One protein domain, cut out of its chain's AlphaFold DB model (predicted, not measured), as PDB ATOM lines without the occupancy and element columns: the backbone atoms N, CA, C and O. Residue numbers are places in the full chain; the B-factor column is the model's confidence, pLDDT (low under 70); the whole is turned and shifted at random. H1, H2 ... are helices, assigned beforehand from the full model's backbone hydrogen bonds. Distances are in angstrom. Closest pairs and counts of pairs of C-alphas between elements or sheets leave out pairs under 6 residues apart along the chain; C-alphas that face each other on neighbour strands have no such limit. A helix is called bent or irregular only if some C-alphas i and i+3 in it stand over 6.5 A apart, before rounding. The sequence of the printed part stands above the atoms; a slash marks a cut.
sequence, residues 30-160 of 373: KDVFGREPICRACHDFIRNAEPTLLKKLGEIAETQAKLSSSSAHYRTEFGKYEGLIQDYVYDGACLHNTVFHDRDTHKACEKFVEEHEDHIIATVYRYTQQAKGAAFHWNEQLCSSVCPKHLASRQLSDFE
ATOM      1  N   LYS A  30     -36.149  12.365  23.588       44.56
ATOM      2  CA  LYS A  30     -34.897  13.038  23.958       44.56
ATOM      3  C   LYS A  30     -34.727  12.967  25.472       44.56
ATOM      4  O   LYS A  30     -35.704  13.142  26.198       44.56
ATOM      5  N   ASP A  31     -33.503  12.702  25.907       56.66
ATOM      6  CA  ASP A  31     -33.115  12.587  27.311       56.66
ATOM      7  C   ASP A  31     -33.428  13.856  28.125       56.66
ATOM      8  O   ASP A  31     -33.652  14.942  27.586       56.66
ATOM      9  N   VAL A  32     -33.413  13.730  29.456       59.22
ATOM     10  CA  VAL A  32     -33.672  14.827  30.411       59.22
ATOM     11  C   VAL A  32     -32.726  16.025  30.198       59.22
ATOM     12  O   VAL A  32     -33.084  17.162  30.502       59.22
ATOM     13  N   PHE A  33     -31.556  15.797  29.599       60.88
ATOM     14  CA  PHE A  33     -30.555  16.820  29.273       60.88
ATOM     15  C   PHE A  33     -30.739  17.434  27.870       60.88
ATOM     16  O   PHE A  33     -29.865  18.158  27.397       60.88
ATOM     17  N   GLY A  34     -31.890  17.159  27.238       52.53
ATOM     18  CA  GLY A  34     -32.260  17.153  25.816       52.53
ATOM     19  C   GLY A  34     -31.830  18.241  24.834       52.53
ATOM     20  O   GLY A  34     -32.341  18.206  23.711       52.53
ATOM     21  N   ARG A  35     -30.931  19.177  25.171       56.94
ATOM     22  CA  ARG A  35     -30.249  20.099  24.235       56.94
ATOM     23  C   ARG A  35     -28.855  20.578  24.670       56.94
ATOM     24  O   ARG A  35     -28.236  21.289  23.884       56.94
ATOM     25  N   GLU A  36     -28.364  20.237  25.860       75.19
ATOM     26  CA  GLU A  36     -27.116  20.795  26.408       75.19
ATOM     27  C   GLU A  36     -26.076  19.684  26.631       75.19
ATOM     28  O   GLU A  36     -26.019  19.102  27.717       75.19
ATOM     29  N   PRO A  37     -25.230  19.385  25.621       80.00
ATOM     30  CA  PRO A  37     -24.230  18.317  25.698       80.00
ATOM     31  C   PRO A  37     -23.315  18.420  26.920       80.00
ATOM     32  O   PRO A  37     -22.930  17.405  27.486       80.00
ATOM     33  N   ILE A  38     -23.002  19.644  27.359       86.50
ATOM     34  CA  ILE A  38     -22.135  19.887  28.517       86.50
ATOM     35  C   ILE A  38     -22.801  19.513  29.847       86.50
ATOM     36  O   ILE A  38     -22.145  18.975  30.735       86.50
ATOM     37  N   CYS A  39     -24.114  19.725  29.970       86.44
ATOM     38  CA  CYS A  39     -24.857  19.320  31.156       86.44
ATOM     39  C   CYS A  39     -24.943  17.789  31.237       86.44
ATOM     40  O   CYS A  39     -24.668  17.207  32.288       86.44
ATOM     41  N   ARG A  40     -25.230  17.127  30.104       83.31
ATOM     42  CA  ARG A  40     -25.196  15.660  29.999       83.31
ATOM     43  C   ARG A  40     -23.825  15.111  30.392       83.31
ATOM     44  O   ARG A  40     -23.742  14.251  31.262       83.31
ATOM     45  N   ALA A  41     -22.764  15.659  29.805       85.81
ATOM     46  CA  ALA A  41     -21.400  15.236  30.079       85.81
ATOM     47  C   ALA A  41     -21.025  15.364  31.565       85.81
ATOM     48  O   ALA A  41     -20.380  14.467  32.100       85.81
ATOM     49  N   CYS A  42     -21.477  16.417  32.257       89.94
ATOM     50  CA  CYS A  42     -21.274  16.541  33.701       89.94
ATOM     51  C   CYS A  42     -21.974  15.425  34.490       89.94
ATOM     52  O   CYS A  42     -21.373  14.814  35.372       89.94
ATOM     53  N   HIS A  43     -23.232  15.117  34.173       86.81
ATOM     54  CA  HIS A  43     -23.948  14.047  34.866       86.81
ATOM     55  C   HIS A  43     -23.353  12.662  34.578       86.81
ATOM     56  O   HIS A  43     -23.213  11.861  35.504       86.81
ATOM     57  N   ASP A  44     -22.936  12.396  33.338       82.62
ATOM     58  CA  ASP A  44     -22.249  11.151  32.982       82.62
ATOM     59  C   ASP A  44     -20.873  11.046  33.656       82.62
ATOM     60  O   ASP A  44     -20.523   9.980  34.162       82.62
ATOM     61  N   PHE A  45     -20.125  12.151  33.762       87.81
ATOM     62  CA  PHE A  45     -18.870  12.211  34.519       87.81
ATOM     63  C   PHE A  45     -19.066  11.717  35.959       87.81
ATOM     64  O   PHE A  45     -18.307  10.866  36.431       87.81
ATOM     65  N   ILE A  46     -20.098  12.215  36.653       87.25
ATOM     66  CA  ILE A  46     -20.379  11.841  38.049       87.25
ATOM     67  C   ILE A  46     -20.843  10.387  38.133       87.25
ATOM     68  O   ILE A  46     -20.357   9.644  38.986       87.25
ATOM     69  N   ARG A  47     -21.732   9.965  37.225       83.56
ATOM     70  CA  ARG A  47     -22.226   8.583  37.151       83.56
ATOM     71  C   ARG A  47     -21.080   7.583  37.013       83.56
ATOM     72  O   ARG A  47     -21.089   6.549  37.670       83.56
ATOM     73  N   ASN A  48     -20.077   7.906  36.202       81.44
ATOM     74  CA  ASN A  48     -18.906   7.053  36.008       81.44
ATOM     75  C   ASN A  48     -17.920   7.145  37.188       81.44
ATOM     76  O   ASN A  48     -17.219   6.173  37.490       81.44
ATOM     77  N   ALA A  49     -17.886   8.287  37.885       82.94
ATOM     78  CA  ALA A  49     -16.991   8.514  39.018       82.94
ATOM     79  C   ALA A  49     -17.427   7.716  40.249       82.94
ATOM     80  O   ALA A  49     -16.576   7.247  41.006       82.94
ATOM     81  N   GLU A  50     -18.734   7.539  40.447       77.25
ATOM     82  CA  GLU A  50     -19.305   6.857  41.609       77.25
ATOM     83  C   GLU A  50     -18.785   5.420  41.813       77.25
ATOM     84  O   GLU A  50     -18.195   5.153  42.870       77.25
ATOM     85  N   PRO A  51     -18.885   4.501  40.832       73.81
ATOM     86  CA  PRO A  51     -18.392   3.135  40.998       73.81
ATOM     87  C   PRO A  51     -16.859   3.030  40.998       73.81
ATOM     88  O   PRO A  51     -16.322   2.018  41.455       73.81
ATOM     89  N   THR A  52     -16.144   4.040  40.490       79.38
ATOM     90  CA  THR A  52     -14.691   3.988  40.278       79.38
ATOM     91  C   THR A  52     -13.932   4.832  41.302       79.38
ATOM     92  O   THR A  52     -13.421   4.304  42.294       79.38
ATOM     93  N   LEU A  53     -13.842   6.140  41.070       82.56
ATOM     94  CA  LEU A  53     -13.095   7.092  41.877       82.56
ATOM     95  C   LEU A  53     -13.687   7.205  43.283       82.56
ATOM     96  O   LEU A  53     -12.968   7.020  44.262       82.56
ATOM     97  N   LEU A  54     -14.989   7.468  43.407       82.38
ATOM     98  CA  LEU A  54     -15.601   7.795  44.700       82.38
ATOM     99  C   LEU A  54     -15.577   6.615  45.668       82.38
ATOM    100  O   LEU A  54     -15.307   6.801  46.858       82.38
ATOM    101  N   LYS A  55     -15.785   5.400  45.151       80.56
ATOM    102  CA  LYS A  55     -15.632   4.166  45.920       80.56
ATOM    103  C   LYS A  55     -14.208   4.007  46.459       80.56
ATOM    104  O   LYS A  55     -14.035   3.826  47.664       80.56
ATOM    105  N   LYS A  56     -13.187   4.146  45.603       81.12
ATOM    106  CA  LYS A  56     -11.771   4.044  46.008       81.12
ATOM    107  C   LYS A  56     -11.385   5.117  47.027       81.12
ATOM    108  O   LYS A  56     -10.721   4.818  48.014       81.12
ATOM    109  N   LEU A  57     -11.829   6.356  46.820       81.44
ATOM    110  CA  LEU A  57     -11.603   7.449  47.769       81.44
ATOM    111  C   LEU A  57     -12.240   7.148  49.133       81.44
ATOM    112  O   LEU A  57     -11.612   7.391  50.162       81.44
ATOM    113  N   GLY A  58     -13.445   6.569  49.141       76.81
ATOM    114  CA  GLY A  58     -14.110   6.100  50.355       76.81
ATOM    115  C   GLY A  58     -13.312   5.017  51.084       76.81
ATOM    116  O   GLY A  58     -13.084   5.132  52.286       76.81
ATOM    117  N   GLU A  59     -12.822   4.004  50.368       80.06
ATOM    118  CA  GLU A  59     -12.006   2.919  50.937       80.06
ATOM    119  C   GLU A  59     -10.704   3.440  51.577       80.06
ATOM    120  O   GLU A  59     -10.327   3.011  52.676       80.06
ATOM    121  N   ILE A  60     -10.035   4.405  50.935       76.75
ATOM    122  CA  ILE A  60      -8.824   5.038  51.478       76.75
ATOM    123  C   ILE A  60      -9.168   5.867  52.719       76.75
ATOM    124  O   ILE A  60      -8.514   5.713  53.752       76.75
ATOM    125  N   ALA A  61     -10.229   6.677  52.665       74.25
ATOM    126  CA  ALA A  61     -10.668   7.484  53.800       74.25
ATOM    127  C   ALA A  61     -11.030   6.613  55.018       74.25
ATOM    128  O   ALA A  61     -10.665   6.931  56.152       74.25
ATOM    129  N   GLU A  62     -11.688   5.469  54.806       73.44
ATOM    130  CA  GLU A  62     -11.977   4.507  55.874       73.44
ATOM    131  C   GLU A  62     -10.726   3.858  56.455       73.44
ATOM    132  O   GLU A  62     -10.633   3.656  57.668       73.44
ATOM    133  N   THR A  63      -9.767   3.519  55.598       73.12
ATOM    134  CA  THR A  63      -8.491   2.940  56.018       73.12
ATOM    135  C   THR A  63      -7.703   3.948  56.854       73.12
ATOM    136  O   THR A  63      -7.212   3.607  57.930       73.12
ATOM    137  N   GLN A  64      -7.681   5.219  56.450       69.00
ATOM    138  CA  GLN A  64      -7.045   6.300  57.207       69.00
ATOM    139  C   GLN A  64      -7.744   6.576  58.542       69.00
ATOM    140  O   GLN A  64      -7.070   6.730  59.561       69.00
ATOM    141  N   ALA A  65      -9.079   6.550  58.578       67.94
ATOM    142  CA  ALA A  65      -9.841   6.684  59.818       67.94
ATOM    143  C   ALA A  65      -9.568   5.536  60.811       67.94
ATOM    144  O   ALA A  65      -9.601   5.747  62.019       67.94
ATOM    145  N   LYS A  66      -9.271   4.322  60.324       69.06
ATOM    146  CA  LYS A  66      -8.885   3.173  61.168       69.06
ATOM    147  C   LYS A  66      -7.434   3.253  61.654       69.06
ATOM    148  O   LYS A  66      -7.122   2.736  62.722       69.06
ATOM    149  N   LEU A  67      -6.551   3.889  60.882       64.31
ATOM    150  CA  LEU A  67      -5.113   3.999  61.160       64.31
ATOM    151  C   LEU A  67      -4.723   5.261  61.948       64.31
ATOM    152  O   LEU A  67      -3.559   5.409  62.328       64.31
ATOM    153  N   SER A  68      -5.674   6.152  62.250       55.38
ATOM    154  CA  SER A  68      -5.444   7.427  62.947       55.38
ATOM    155  C   SER A  68      -4.920   7.300  64.391       55.38
ATOM    156  O   SER A  68      -4.735   8.312  65.061       55.38
ATOM    157  N   SER A  69      -4.651   6.085  64.889       56.00
ATOM    158  CA  SER A  69      -3.984   5.841  66.175       56.00
ATOM    159  C   SER A  69      -2.452   5.791  66.095       56.00
ATOM    160  O   SER A  69      -1.808   5.696  67.137       56.00
ATOM    161  N   SER A  70      -1.850   5.838  64.898       55.91
ATOM    162  CA  SER A  70      -0.397   5.694  64.728       55.91
ATOM    163  C   SER A  70       0.180   6.773  63.805       55.91
ATOM    164  O   SER A  70       0.017   6.749  62.586       55.91
ATOM    165  N   SER A  71       0.889   7.740  64.392       55.19
ATOM    166  CA  SER A  71       1.434   8.943  63.736       55.19
ATOM    167  C   SER A  71       2.455   8.674  62.616       55.19
ATOM    168  O   SER A  71       2.758   9.575  61.835       55.19
ATOM    169  N   ALA A  72       2.960   7.443  62.497       53.19
ATOM    170  CA  ALA A  72       3.912   7.036  61.465       53.19
ATOM    171  C   ALA A  72       3.268   6.745  60.090       53.19
ATOM    172  O   ALA A  72       3.950   6.873  59.075       53.19
ATOM    173  N   HIS A  73       1.969   6.416  60.027       50.88
ATOM    174  CA  HIS A  73       1.279   6.102  58.761       50.88
ATOM    175  C   HIS A  73       0.754   7.333  58.007       50.88
ATOM    176  O   HIS A  73       0.564   7.280  56.797       50.88
ATOM    177  N   TYR A  74       0.579   8.465  58.691       49.94
ATOM    178  CA  TYR A  74       0.002   9.677  58.096       49.94
ATOM    179  C   TYR A  74       0.897  10.317  57.014       49.94
ATOM    180  O   TYR A  74       0.415  11.038  56.148       49.94
ATOM    181  N   ARG A  75       2.214  10.059  57.042       48.50
ATOM    182  CA  ARG A  75       3.185  10.674  56.117       48.50
ATOM    183  C   ARG A  75       3.399   9.908  54.809       48.50
ATOM    184  O   ARG A  75       3.971  10.481  53.892       48.50
ATOM    185  N   THR A  76       2.971   8.648  54.703       50.50
ATOM    186  CA  THR A  76       3.264   7.788  53.538       50.50
ATOM    187  C   THR A  76       2.172   7.788  52.464       50.50
ATOM    188  O   THR A  76       2.380   7.210  51.401       50.50
ATOM    189  N   GLU A  77       1.026   8.434  52.703       55.12
ATOM    190  CA  GLU A  77      -0.103   8.458  51.752       55.12
ATOM    191  C   GLU A  77      -0.533   9.856  51.288       55.12
ATOM    192  O   GLU A  77      -1.456   9.976  50.481       55.12
ATOM    193  N   PHE A  78       0.146  10.911  51.749       47.06
ATOM    194  CA  PHE A  78       0.011  12.245  51.161       47.06
ATOM    195  C   PHE A  78       0.406  12.161  49.675       47.06
ATOM    196  O   PHE A  78       1.528  11.770  49.364       47.06
ATOM    197  N   GLY A  79      -0.542  12.439  48.778       63.91
ATOM    198  CA  GLY A  79      -0.383  12.318  47.322       63.91
ATOM    199  C   GLY A  79      -1.134  11.149  46.667       63.91
ATOM    200  O   GLY A  79      -1.349  11.174  45.460       63.91
ATOM    201  N   LYS A  80      -1.618  10.147  47.423       69.31
ATOM    202  CA  LYS A  80      -2.420   9.050  46.829       69.31
ATOM    203  C   LYS A  80      -3.780   9.522  46.316       69.31
ATOM    204  O   LYS A  80      -4.251   9.041  45.291       69.31
ATOM    205  N   TYR A  81      -4.399  10.460  47.033       74.75
ATOM    206  CA  TYR A  81      -5.638  11.094  46.592       74.75
ATOM    207  C   TYR A  81      -5.418  11.896  45.308       74.75
ATOM    208  O   TYR A  81      -6.197  11.756  44.378       74.75
ATOM    209  N   GLU A  82      -4.329  12.663  45.237       78.94
ATOM    210  CA  GLU A  82      -3.974  13.476  44.066       78.94
ATOM    211  C   GLU A  82      -3.766  12.612  42.835       78.94
ATOM    212  O   GLU A  82      -4.417  12.858  41.827       78.94
ATOM    213  N   GLY A  83      -2.955  11.554  42.947       79.56
ATOM    214  CA  GLY A  83      -2.721  10.631  41.838       79.56
ATOM    215  C   GLY A  83      -4.010   9.983  41.337       79.56
ATOM    216  O   GLY A  83      -4.298  10.036  40.152       79.56
ATOM    217  N   LEU A  84      -4.855   9.456  42.234       81.31
ATOM    218  CA  LEU A  84      -6.123   8.834  41.830       81.31
ATOM    219  C   LEU A  84      -7.108   9.817  41.195       81.31
ATOM    220  O   LEU A  84      -7.832   9.444  40.274       81.31
ATOM    221  N   ILE A  85      -7.168  11.046  41.711       82.94
ATOM    222  CA  ILE A  85      -8.023  12.093  41.155       82.94
ATOM    223  C   ILE A  85      -7.510  12.483  39.773       82.94
ATOM    224  O   ILE A  85      -8.310  12.532  38.850       82.94
ATOM    225  N   GLN A  86      -6.205  12.706  39.609       82.50
ATOM    226  CA  GLN A  86      -5.606  13.059  38.323       82.50
ATOM    227  C   GLN A  86      -5.778  11.938  37.292       82.50
ATOM    228  O   GLN A  86      -6.318  12.195  36.219       82.50
ATOM    229  N   ASP A  87      -5.432  10.697  37.640       80.69
ATOM    230  CA  ASP A  87      -5.604   9.530  36.765       80.69
ATOM    231  C   ASP A  87      -7.065   9.389  36.315       80.69
ATOM    232  O   ASP A  87      -7.354   9.082  35.161       80.69
ATOM    233  N   TYR A  88      -8.023   9.617  37.219       84.25
ATOM    234  CA  TYR A  88      -9.429   9.550  36.850       84.25
ATOM    235  C   TYR A  88      -9.863  10.742  35.993       84.25
ATOM    236  O   TYR A  88     -10.509  10.539  34.972       84.25
ATOM    237  N   VAL A  89      -9.545  11.972  36.398       84.69
ATOM    238  CA  VAL A  89     -10.014  13.192  35.727       84.69
ATOM    239  C   VAL A  89      -9.448  13.288  34.312       84.69
ATOM    240  O   VAL A  89     -10.225  13.518  33.389       84.69
ATOM    241  N   TYR A  90      -8.146  13.058  34.125       76.94
ATOM    242  CA  TYR A  90      -7.507  13.196  32.814       76.94
ATOM    243  C   TYR A  90      -7.638  11.943  31.947       76.94
ATOM    244  O   TYR A  90      -7.971  12.055  30.770       76.94
ATOM    245  N   ASP A  91      -7.419  10.753  32.517       72.81
ATOM    246  CA  ASP A  91      -7.320   9.529  31.712       72.81
ATOM    247  C   ASP A  91      -8.582   8.662  31.771       72.81
ATOM    248  O   ASP A  91      -8.737   7.744  30.968       72.81
ATOM    249  N   GLY A  92      -9.476   8.883  32.736       74.38
ATOM    250  CA  GLY A  92     -10.572   7.955  33.018       74.38
ATOM    251  C   GLY A  92     -11.960   8.472  32.663       74.38
ATOM    252  O   GLY A  92     -12.777   7.736  32.110       74.38
ATOM    253  N   ALA A  93     -12.247   9.725  32.997       80.31
ATOM    254  CA  ALA A  93     -13.618  10.177  33.174       80.31
ATOM    255  C   ALA A  93     -14.425  10.219  31.872       80.31
ATOM    256  O   ALA A  93     -15.605   9.861  31.864       80.31
ATOM    257  N   CYS A  94     -13.775  10.599  30.771       82.81
ATOM    258  CA  CYS A  94     -14.399  10.672  29.450       82.81
ATOM    259  C   CYS A  94     -14.215   9.396  28.618       82.81
ATOM    260  O   CYS A  94     -14.930   9.197  27.640       82.81
ATOM    261  N   LEU A  95     -13.326   8.485  29.029       72.75
ATOM    262  CA  LEU A  95     -13.095   7.214  28.332       72.75
ATOM    263  C   LEU A  95     -14.090   6.113  28.721       72.75
ATOM    264  O   LEU A  95     -14.002   4.987  28.232       72.75
ATOM    265  N   HIS A  96     -15.049   6.411  29.597       70.69
ATOM    266  CA  HIS A  96     -16.099   5.460  29.924       70.69
ATOM    267  C   HIS A  96     -16.994   5.207  28.705       70.69
ATOM    268  O   HIS A  96     -17.342   6.137  27.986       70.69
ATOM    269  N   ASN A  97     -17.405   3.957  28.486       57.12
ATOM    270  CA  ASN A  97     -18.072   3.513  27.255       57.12
ATOM    271  C   ASN A  97     -19.298   4.376  26.871       57.12
ATOM    272  O   ASN A  97     -19.430   4.800  25.723       57.12
ATOM    273  N   THR A  98     -20.127   4.724  27.859       64.38
ATOM    274  CA  THR A  98     -21.317   5.582  27.700       64.38
ATOM    275  C   THR A  98     -21.008   6.984  27.165       64.38
ATOM    276  O   THR A  98     -21.865   7.588  26.527       64.38
ATOM    277  N   VAL A  99     -19.796   7.489  27.404       69.31
ATOM    278  CA  VAL A  99     -19.328   8.813  26.975       69.31
ATOM    279  C   VAL A  99     -18.470   8.700  25.716       69.31
ATOM    280  O   VAL A  99     -18.684   9.444  24.767       69.31
ATOM    281  N   PHE A 100     -17.539   7.746  25.680       69.06
ATOM    282  CA  PHE A 100     -16.529   7.593  24.632       69.06
ATOM    283  C   PHE A 100     -17.116   7.310  23.242       69.06
ATOM    284  O   PHE A 100     -16.627   7.829  22.240       69.06
ATOM    285  N   HIS A 101     -18.169   6.493  23.163       62.47
ATOM    286  CA  HIS A 101     -18.740   6.079  21.877       62.47
ATOM    287  C   HIS A 101     -19.711   7.097  21.261       62.47
ATOM    288  O   HIS A 101     -19.989   7.026  20.061       62.47
ATOM    289  N   ASP A 102     -20.205   8.057  22.042       70.50
ATOM    290  CA  ASP A 102     -20.958   9.195  21.522       70.50
ATOM    291  C   ASP A 102     -19.997  10.367  21.311       70.50
ATOM    292  O   ASP A 102     -19.593  11.038  22.254       70.50
ATOM    293  N   ARG A 103     -19.649  10.641  20.051       73.06
ATOM    294  CA  ARG A 103     -18.684  11.689  19.686       73.06
ATOM    295  C   ARG A 103     -19.025  13.056  20.284       73.06
ATOM    296  O   ARG A 103     -18.111  13.807  20.628       73.06
ATOM    297  N   ASP A 104     -20.305  13.412  20.339       77.56
ATOM    298  CA  ASP A 104     -20.717  14.742  20.780       77.56
ATOM    299  C   ASP A 104     -20.696  14.826  22.316       77.56
ATOM    300  O   ASP A 104     -20.245  15.834  22.864       77.56
ATOM    301  N   THR A 105     -21.067  13.741  23.006       77.12
ATOM    302  CA  THR A 105     -20.952  13.622  24.470       77.12
ATOM    303  C   THR A 105     -19.489  13.499  24.918       77.12
ATOM    304  O   THR A 105     -19.094  14.165  25.872       77.12
ATOM    305  N   HIS A 106     -18.649  12.752  24.195       80.94
ATOM    306  CA  HIS A 106     -17.211  12.636  24.447       80.94
ATOM    307  C   HIS A 106     -16.520  13.998  24.399       80.94
ATOM    308  O   HIS A 106     -15.900  14.413  25.373       80.94
ATOM    309  N   LYS A 107     -16.710  14.748  23.304       87.38
ATOM    310  CA  LYS A 107     -16.154  16.102  23.162       87.38
ATOM    311  C   LYS A 107     -16.670  17.059  24.228       87.38
ATOM    312  O   LYS A 107     -15.935  17.930  24.685       87.38
ATOM    313  N   ALA A 108     -17.943  16.936  24.604       89.25
ATOM    314  CA  ALA A 108     -18.513  17.741  25.673       89.25
ATOM    315  C   ALA A 108     -17.920  17.381  27.043       89.25
ATOM    316  O   ALA A 108     -17.734  18.279  27.857       89.25
ATOM    317  N   CYS A 109     -17.583  16.110  27.279       90.12
ATOM    318  CA  CYS A 109     -16.892  15.658  28.483       90.12
ATOM    319  C   CYS A 109     -15.454  16.163  28.538       90.12
ATOM    320  O   CYS A 109     -15.080  16.752  29.547       90.12
ATOM    321  N   GLU A 110     -14.678  16.010  27.461       90.56
ATOM    322  CA  GLU A 110     -13.307  16.537  27.384       90.56
ATOM    323  C   GLU A 110     -13.300  18.039  27.679       90.56
ATOM    324  O   GLU A 110     -12.567  18.509  28.546       90.56
ATOM    325  N   LYS A 111     -14.211  18.778  27.035       93.12
ATOM    326  CA  LYS A 111     -14.384  20.211  27.258       93.12
ATOM    327  C   LYS A 111     -14.805  20.541  28.692       93.12
ATOM    328  O   LYS A 111     -14.302  21.496  29.270       93.12
ATOM    329  N   PHE A 112     -15.738  19.780  29.264       93.38
ATOM    330  CA  PHE A 112     -16.177  19.969  30.646       93.38
ATOM    331  C   PHE A 112     -15.018  19.772  31.628       93.38
ATOM    332  O   PHE A 112     -14.837  20.596  32.520       93.38
ATOM    333  N   VAL A 113     -14.227  18.711  31.449       92.81
ATOM    334  CA  VAL A 113     -13.051  18.438  32.278       92.81
ATOM    335  C   VAL A 113     -12.023  19.558  32.140       92.81
ATOM    336  O   VAL A 113     -11.573  20.065  33.159       92.81
ATOM    337  N   GLU A 114     -11.714  19.993  30.918       92.12
ATOM    338  CA  GLU A 114     -10.758  21.076  30.656       92.12
ATOM    339  C   GLU A 114     -11.202  22.417  31.274       92.12
ATOM    340  O   GLU A 114     -10.415  23.097  31.928       92.12
ATOM    341  N   GLU A 115     -12.472  22.805  31.111       94.50
ATOM    342  CA  GLU A 115     -12.983  24.097  31.596       94.50
ATOM    343  C   GLU A 115     -13.264  24.116  33.110       94.50
ATOM    344  O   GLU A 115     -13.325  25.192  33.716       94.50
ATOM    345  N   HIS A 116     -13.455  22.949  33.736       93.50
ATOM    346  CA  HIS A 116     -13.866  22.835  35.140       93.50
ATOM    347  C   HIS A 116     -12.927  21.996  36.012       93.50
ATOM    348  O   HIS A 116     -13.300  21.651  37.134       93.50
ATOM    349  N   GLU A 117     -11.711  21.711  35.553       91.44
ATOM    350  CA  GLU A 117     -10.724  20.874  36.241       91.44
ATOM    351  C   GLU A 117     -10.524  21.266  37.715       91.44
ATOM    352  O   GLU A 117     -10.765  20.460  38.620       91.44
ATOM    353  N   ASP A 118     -10.179  22.531  37.972       90.06
ATOM    354  CA  ASP A 118      -9.950  23.056  39.322       90.06
ATOM    355  C   ASP A 118     -11.174  22.860  40.226       90.06
ATOM    356  O   ASP A 118     -11.066  22.530  41.411       90.06
ATOM    357  N   HIS A 119     -12.367  23.046  39.658       92.06
ATOM    358  CA  HIS A 119     -13.623  22.893  40.376       92.06
ATOM    359  C   HIS A 119     -13.933  21.424  40.680       92.06
ATOM    360  O   HIS A 119     -14.408  21.114  41.779       92.06
ATOM    361  N   ILE A 120     -13.630  20.519  39.745       90.50
ATOM    362  CA  ILE A 120     -13.758  19.072  39.920       90.50
ATOM    363  C   ILE A 120     -12.838  18.615  41.050       90.50
ATOM    364  O   ILE A 120     -13.313  18.036  42.031       90.50
ATOM    365  N   ILE A 121     -11.550  18.952  40.967       88.12
ATOM    366  CA  ILE A 121     -10.539  18.588  41.963       88.12
ATOM    367  C   ILE A 121     -10.935  19.126  43.342       88.12
ATOM    368  O   ILE A 121     -11.014  18.363  44.308       88.12
ATOM    369  N   ALA A 122     -11.271  20.416  43.444       87.69
ATOM    370  CA  ALA A 122     -11.692  21.027  44.703       87.69
ATOM    371  C   ALA A 122     -12.943  20.358  45.291       87.69
ATOM    372  O   ALA A 122     -13.057  20.181  46.507       87.69
ATOM    373  N   THR A 123     -13.892  19.959  44.447       89.50
ATOM    374  CA  THR A 123     -15.117  19.288  44.890       89.50
ATOM    375  C   THR A 123     -14.846  17.885  45.406       89.50
ATOM    376  O   THR A 123     -15.339  17.537  46.480       89.50
ATOM    377  N   VAL A 124     -14.005  17.116  44.714       85.12
ATOM    378  CA  VAL A 124     -13.588  15.788  45.173       85.12
ATOM    379  C   VAL A 124     -12.815  15.879  46.492       85.12
ATOM    380  O   VAL A 124     -13.055  15.091  47.406       85.12
ATOM    381  N   TYR A 125     -11.971  16.895  46.661       83.50
ATOM    382  CA  TYR A 125     -11.311  17.166  47.938       83.50
ATOM    383  C   TYR A 125     -12.274  17.512  49.073       83.50
ATOM    384  O   TYR A 125     -12.108  17.044  50.199       83.50
ATOM    385  N   ARG A 126     -13.303  18.323  48.811       84.69
ATOM    386  CA  ARG A 126     -14.334  18.611  49.821       84.69
ATOM    387  C   ARG A 126     -15.089  17.349  50.221       84.69
ATOM    388  O   ARG A 126     -15.398  17.189  51.399       84.69
ATOM    389  N   TYR A 127     -15.359  16.463  49.266       83.06
ATOM    390  CA  TYR A 127     -15.985  15.176  49.540       83.06
ATOM    391  C   TYR A 127     -15.136  14.314  50.482       83.06
ATOM    392  O   TYR A 127     -15.667  13.798  51.462       83.06
ATOM    393  N   THR A 128     -13.820  14.211  50.258       77.94
ATOM    394  CA  THR A 128     -12.943  13.412  51.138       77.94
ATOM    395  C   THR A 128     -12.795  14.003  52.542       77.94
ATOM    396  O   THR A 128     -12.554  13.262  53.494       77.94
ATOM    397  N   GLN A 129     -12.965  15.319  52.697       76.50
ATOM    398  CA  GLN A 129     -12.907  16.000  53.994       76.50
ATOM    399  C   GLN A 129     -14.226  15.974  54.779       76.50
ATOM    400  O   GLN A 129     -14.213  16.196  55.993       76.50
ATOM    401  N   GLN A 130     -15.372  15.737  54.132       73.88
ATOM    402  CA  GLN A 130     -16.648  15.703  54.843       73.88
ATOM    403  C   GLN A 130     -16.772  14.439  55.705       73.88
ATOM    404  O   GLN A 130     -16.630  13.309  55.243       73.88
ATOM    405  N   ALA A 131     -17.061  14.643  56.994       52.06
ATOM    406  CA  ALA A 131     -17.281  13.563  57.947       52.06
ATOM    407  C   ALA A 131     -18.505  12.716  57.559       52.06
ATOM    408  O   ALA A 131     -19.536  13.247  57.139       52.06
ATOM    409  N   LYS A 132     -18.394  11.393  57.754       51.44
ATOM    410  CA  LYS A 132     -19.462  10.406  57.521       51.44
ATOM    411  C   LYS A 132     -20.805  10.906  58.077       51.44
ATOM    412  O   LYS A 132     -20.959  11.012  59.291       51.44
ATOM    413  N   GLY A 133     -21.774  11.173  57.196       49.31
ATOM    414  CA  GLY A 133     -23.169  11.444  57.571       49.31
ATOM    415  C   GLY A 133     -23.815  12.688  56.952       49.31
ATOM    416  O   GLY A 133     -25.039  12.785  56.985       49.31
ATOM    417  N   ALA A 134     -23.052  13.615  56.363       58.53
ATOM    418  CA  ALA A 134     -23.638  14.684  55.551       58.53
ATOM    419  C   ALA A 134     -23.949  14.159  54.140       58.53
ATOM    420  O   ALA A 134     -23.101  13.527  53.511       58.53
ATOM    421  N   ALA A 135     -25.163  14.399  53.641       68.06
ATOM    422  CA  ALA A 135     -25.514  14.065  52.265       68.06
ATOM    423  C   ALA A 135     -24.715  14.969  51.307       68.06
ATOM    424  O   ALA A 135     -24.963  16.172  51.228       68.06
ATOM    425  N   PHE A 136     -23.734  14.399  50.604       80.94
ATOM    426  CA  PHE A 136     -22.974  15.115  49.581       80.94
ATOM    427  C   PHE A 136     -23.722  15.047  48.247       80.94
ATOM    428  O   PHE A 136     -23.803  13.996  47.612       80.94
ATOM    429  N   HIS A 137     -24.291  16.171  47.820       85.88
ATOM    430  CA  HIS A 137     -25.064  16.255  46.582       85.88
ATOM    431  C   HIS A 137     -24.151  16.510  45.379       85.88
ATOM    432  O   HIS A 137     -24.001  17.648  44.939       85.88
ATOM    433  N   TRP A 138     -23.543  15.454  44.835       85.94
ATOM    434  CA  TRP A 138     -22.568  15.548  43.738       85.94
ATOM    435  C   TRP A 138     -23.029  16.380  42.543       85.94
ATOM    436  O   TRP A 138     -22.291  17.255  42.094       85.94
ATOM    437  N   ASN A 139     -24.258  16.162  42.071       86.50
ATOM    438  CA  ASN A 139     -24.816  16.911  40.944       86.50
ATOM    439  C   ASN A 139     -24.877  18.416  41.217       86.50
ATOM    440  O   ASN A 139     -24.563  19.217  40.342       86.50
ATOM    441  N   GLU A 140     -25.234  18.814  42.436       88.31
ATOM    442  CA  GLU A 140     -25.323  20.231  42.782       88.31
ATOM    443  C   GLU A 140     -23.925  20.834  42.894       88.31
ATOM    444  O   GLU A 140     -23.685  21.954  42.442       88.31
ATOM    445  N   GLN A 141     -22.988  20.075  43.462       90.69
ATOM    446  CA  GLN A 141     -21.624  20.539  43.658       90.69
ATOM    447  C   GLN A 141     -20.860  20.679  42.345       90.69
ATOM    448  O   GLN A 141     -20.115  21.637  42.218       90.69
ATOM    449  N   LEU A 142     -21.036  19.769  41.383       90.31
ATOM    450  CA  LEU A 142     -20.272  19.773  40.131       90.31
ATOM    451  C   LEU A 142     -21.032  20.381  38.955       90.31
ATOM    452  O   LEU A 142     -20.443  21.137  38.188       90.31
ATOM    453  N   CYS A 143     -22.325  20.091  38.814       90.88
ATOM    454  CA  CYS A 143     -23.071  20.455  37.611       90.88
ATOM    455  C   CYS A 143     -23.805  21.795  37.712       90.88
ATOM    456  O   CYS A 143     -24.336  22.263  36.709       90.88
ATOM    457  N   SER A 144     -23.831  22.465  38.868       90.69
ATOM    458  CA  SER A 144     -24.561  23.739  39.028       90.69
ATOM    459  C   SER A 144     -24.055  24.891  38.153       90.69
ATOM    460  O   SER A 144     -24.810  25.832  37.911       90.69
ATOM    461  N   SER A 145     -22.815  24.825  37.661       88.25
ATOM    462  CA  SER A 145     -22.241  25.812  36.737       88.25
ATOM    463  C   SER A 145     -22.588  25.562  35.268       88.25
ATOM    464  O   SER A 145     -22.539  26.499  34.475       88.25
ATOM    465  N   VAL A 146     -22.928  24.322  34.903       89.56
ATOM    466  CA  VAL A 146     -23.112  23.884  33.505       89.56
ATOM    467  C   VAL A 146     -24.512  23.363  33.201       89.56
ATOM    468  O   VAL A 146     -24.855  23.175  32.039       89.56
ATOM    469  N   CYS A 147     -25.325  23.153  34.234       87.62
ATOM    470  CA  CYS A 147     -26.703  22.708  34.135       87.62
ATOM    471  C   CYS A 147     -27.659  23.745  34.737       87.62
ATOM    472  O   CYS A 147     -27.353  24.377  35.755       87.62
ATOM    473  N   PRO A 148     -28.889  23.853  34.206       87.00
ATOM    474  CA  PRO A 148     -29.978  24.533  34.884       87.00
ATOM    475  C   PRO A 148     -30.136  24.045  36.329       87.00
ATOM    476  O   PRO A 148     -30.116  22.844  36.601       87.00
ATOM    477  N   LYS A 149     -30.380  24.975  37.261       85.06
ATOM    478  CA  LYS A 149     -30.457  24.691  38.708       85.06
ATOM    479  C   LYS A 149     -31.373  23.514  39.064       85.06
ATOM    480  O   LYS A 149     -31.053  22.747  39.959       85.06
ATOM    481  N   HIS A 150     -32.499  23.372  38.364       82.06
ATOM    482  CA  HIS A 150     -33.475  22.308  38.611       82.06
ATOM    483  C   HIS A 150     -33.000  20.905  38.199       82.06
ATOM    484  O   HIS A 150     -33.595  19.930  38.653       82.06
ATOM    485  N   LEU A 151     -31.970  20.804  37.349       82.81
ATOM    486  CA  LEU A 151     -31.294  19.554  36.994       82.81
ATOM    487  C   LEU A 151     -30.107  19.318  37.935       82.81
ATOM    488  O   LEU A 151     -30.005  18.260  38.543       82.81
ATOM    489  N   ALA A 152     -29.282  20.340  38.175       85.75
ATOM    490  CA  ALA A 152     -28.151  20.224  39.097       85.75
ATOM    491  C   ALA A 152     -28.576  19.832  40.529       85.75
ATOM    492  O   ALA A 152     -27.859  19.112  41.210       85.75
ATOM    493  N   SER A 153     -29.756  20.252  40.997       84.94
ATOM    494  CA  SER A 153     -30.240  19.934  42.351       84.94
ATOM    495  C   SER A 153     -30.832  18.525  42.517       84.94
ATOM    496  O   SER A 153     -31.286  18.185  43.609       84.94
ATOM    497  N   ARG A 154     -30.934  17.730  41.447       82.38
ATOM    498  CA  ARG A 154     -31.526  16.379  41.477       82.38
ATOM    499  C   ARG A 154     -30.477  15.329  41.813       82.38
ATOM    500  O   ARG A 154     -29.293  15.537  41.553       82.38
ATOM    501  N   GLN A 155     -30.886  14.195  42.376       78.38
ATOM    502  CA  GLN A 155     -29.968  13.065  42.555       78.38
ATOM    503  C   GLN A 155     -29.727  12.363  41.216       78.38
ATOM    504  O   GLN A 155     -30.575  12.422  40.334       78.38
ATOM    505  N   LEU A 156     -28.578  11.696  41.048       73.44
ATOM    506  CA  LEU A 156     -28.294  10.935  39.823       73.44
ATOM    507  C   LEU A 156     -29.369   9.880  39.539       73.44
ATOM    508  O   LEU A 156     -29.805   9.749  38.398       73.44
ATOM    509  N   SER A 157     -29.868   9.234  40.592       69.81
ATOM    510  CA  SER A 157     -30.963   8.262  40.547       69.81
ATOM    511  C   SER A 157     -32.286   8.830  40.019       69.81
ATOM    512  O   SER A 157     -33.088   8.090  39.454       69.81
ATOM    513  N   ASP A 158     -32.518  10.145  40.124       69.06
ATOM    514  CA  ASP A 158     -33.703  10.790  39.539       69.06
ATOM    515  C   ASP A 158     -33.642  10.815  37.996       69.06
ATOM    516  O   ASP A 158     -34.672  10.983  37.343       69.06
ATOM    517  N   PHE A 159     -32.445  10.664  37.413       68.62
ATOM    518  CA  PHE A 159     -32.200  10.647  35.966       68.62
ATOM    519  C   PHE A 159     -32.100   9.240  35.376       68.62
ATOM    520  O   PHE A 159     -32.075   9.097  34.158       68.62
ATOM    521  N   GLU A 160     -32.021   8.209  36.216       60.72
ATOM    522  CA  GLU A 160     -31.973   6.806  35.782       60.72
ATOM    523  C   GLU A 160     -33.337   6.314  35.282       60.72
ATOM    524  O   GLU A 160     -33.420   5.318  34.574       60.72
TER     525      GLU A 160
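Overview. This is residues 30 to 160 of the 373 residues of an uncharacterized protein of Pycnococcus provasolii (UniProt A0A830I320). A long bent helix, H1, runs along an elongated, all-helical body; H2 folds back beside it, and the bent helix H4 crosses the arm H1a with its first arm and runs on near H2 with its second. Short H5 packs on H1a and the arm H4b, with H6 beside H5 and H7 close to H1a, while residues 65 to 72 stick out at one end. The printed part has 131 residues, with seven named helices, H1 to H7, holding 89 of them, and no named strand. The whole is compact, with a radius of gyration of the C-alphas of 15.7 A, and spans 54 by 28 by 22 A.

Along the chain. H1, residues 37 to 67, begins with C-alpha 37 at (-24.230, 18.317, 25.698). By its hydrogen bonds it was assigned as one helix, but it is bent: C-alphas 51 and 54 are 6.6 A apart. Its arms are H1a, residues 37 to 51, 22.3 A long, and H1b, residues 54 to 67, 19.9 A long. H2 is residues 80 to 92, 16.1 A long, and H3 is residues 97 to 100. H4, residues 103 to 129, was likewise assigned as one helix but is bent, with C-alphas 115 and 118 8.4 A apart; its arms are H4a, residues 103 to 115, 18.1 A, and H4b, residues 118 to 129, 16.5 A. H5 is residues 138 to 143, H6 residues 149 to 152, and H7 residues 156 to 159, ending with C-alpha 159 at (-32.200, 10.647, 35.966).

Arrangement. H1b, H2 and H4b form an up and down bundle, each running against the one before it. H1b and H2 are close but not clearly touching, at a shallow tilt of 7 degrees, with C-alphas of Leu 57 and Tyr 81 closest at 7.1 A. H1b and H4b only just touch, with 3 pairs of C-alphas within 8 A, the closest being Ala 61 and Thr 128 at 6.9 A. H1a touches H4a, about perpendicular at 80 degrees, with C-alphas of Ala 41 and Cys 109 closest at 4.8 A. H4b and H5 form a helical hairpin, their closest C-alphas, of Ile 120 and Leu 142, 6.6 A apart. H3 and H4a touch only at the corner, with C-alphas of Val 99 and His 106 closest at 5.0 A. Every O i to N i+4 pair is within hydrogen-bond range in H1b, H2, H4a, H4b and H5, and 10 of 11 in H1a; H3, H6 and H7 are too short for such a pair.

Size, cuts and confidence. The farthest C-alphas, of Lys 30 and Ala 72, are 54.3 A apart. The printed part has no cut, and the link from H1 to H2, 12 residues, is long. Mean pLDDT of the printed part is 76.4, and 37 residues are under 70, among them 64 to 80.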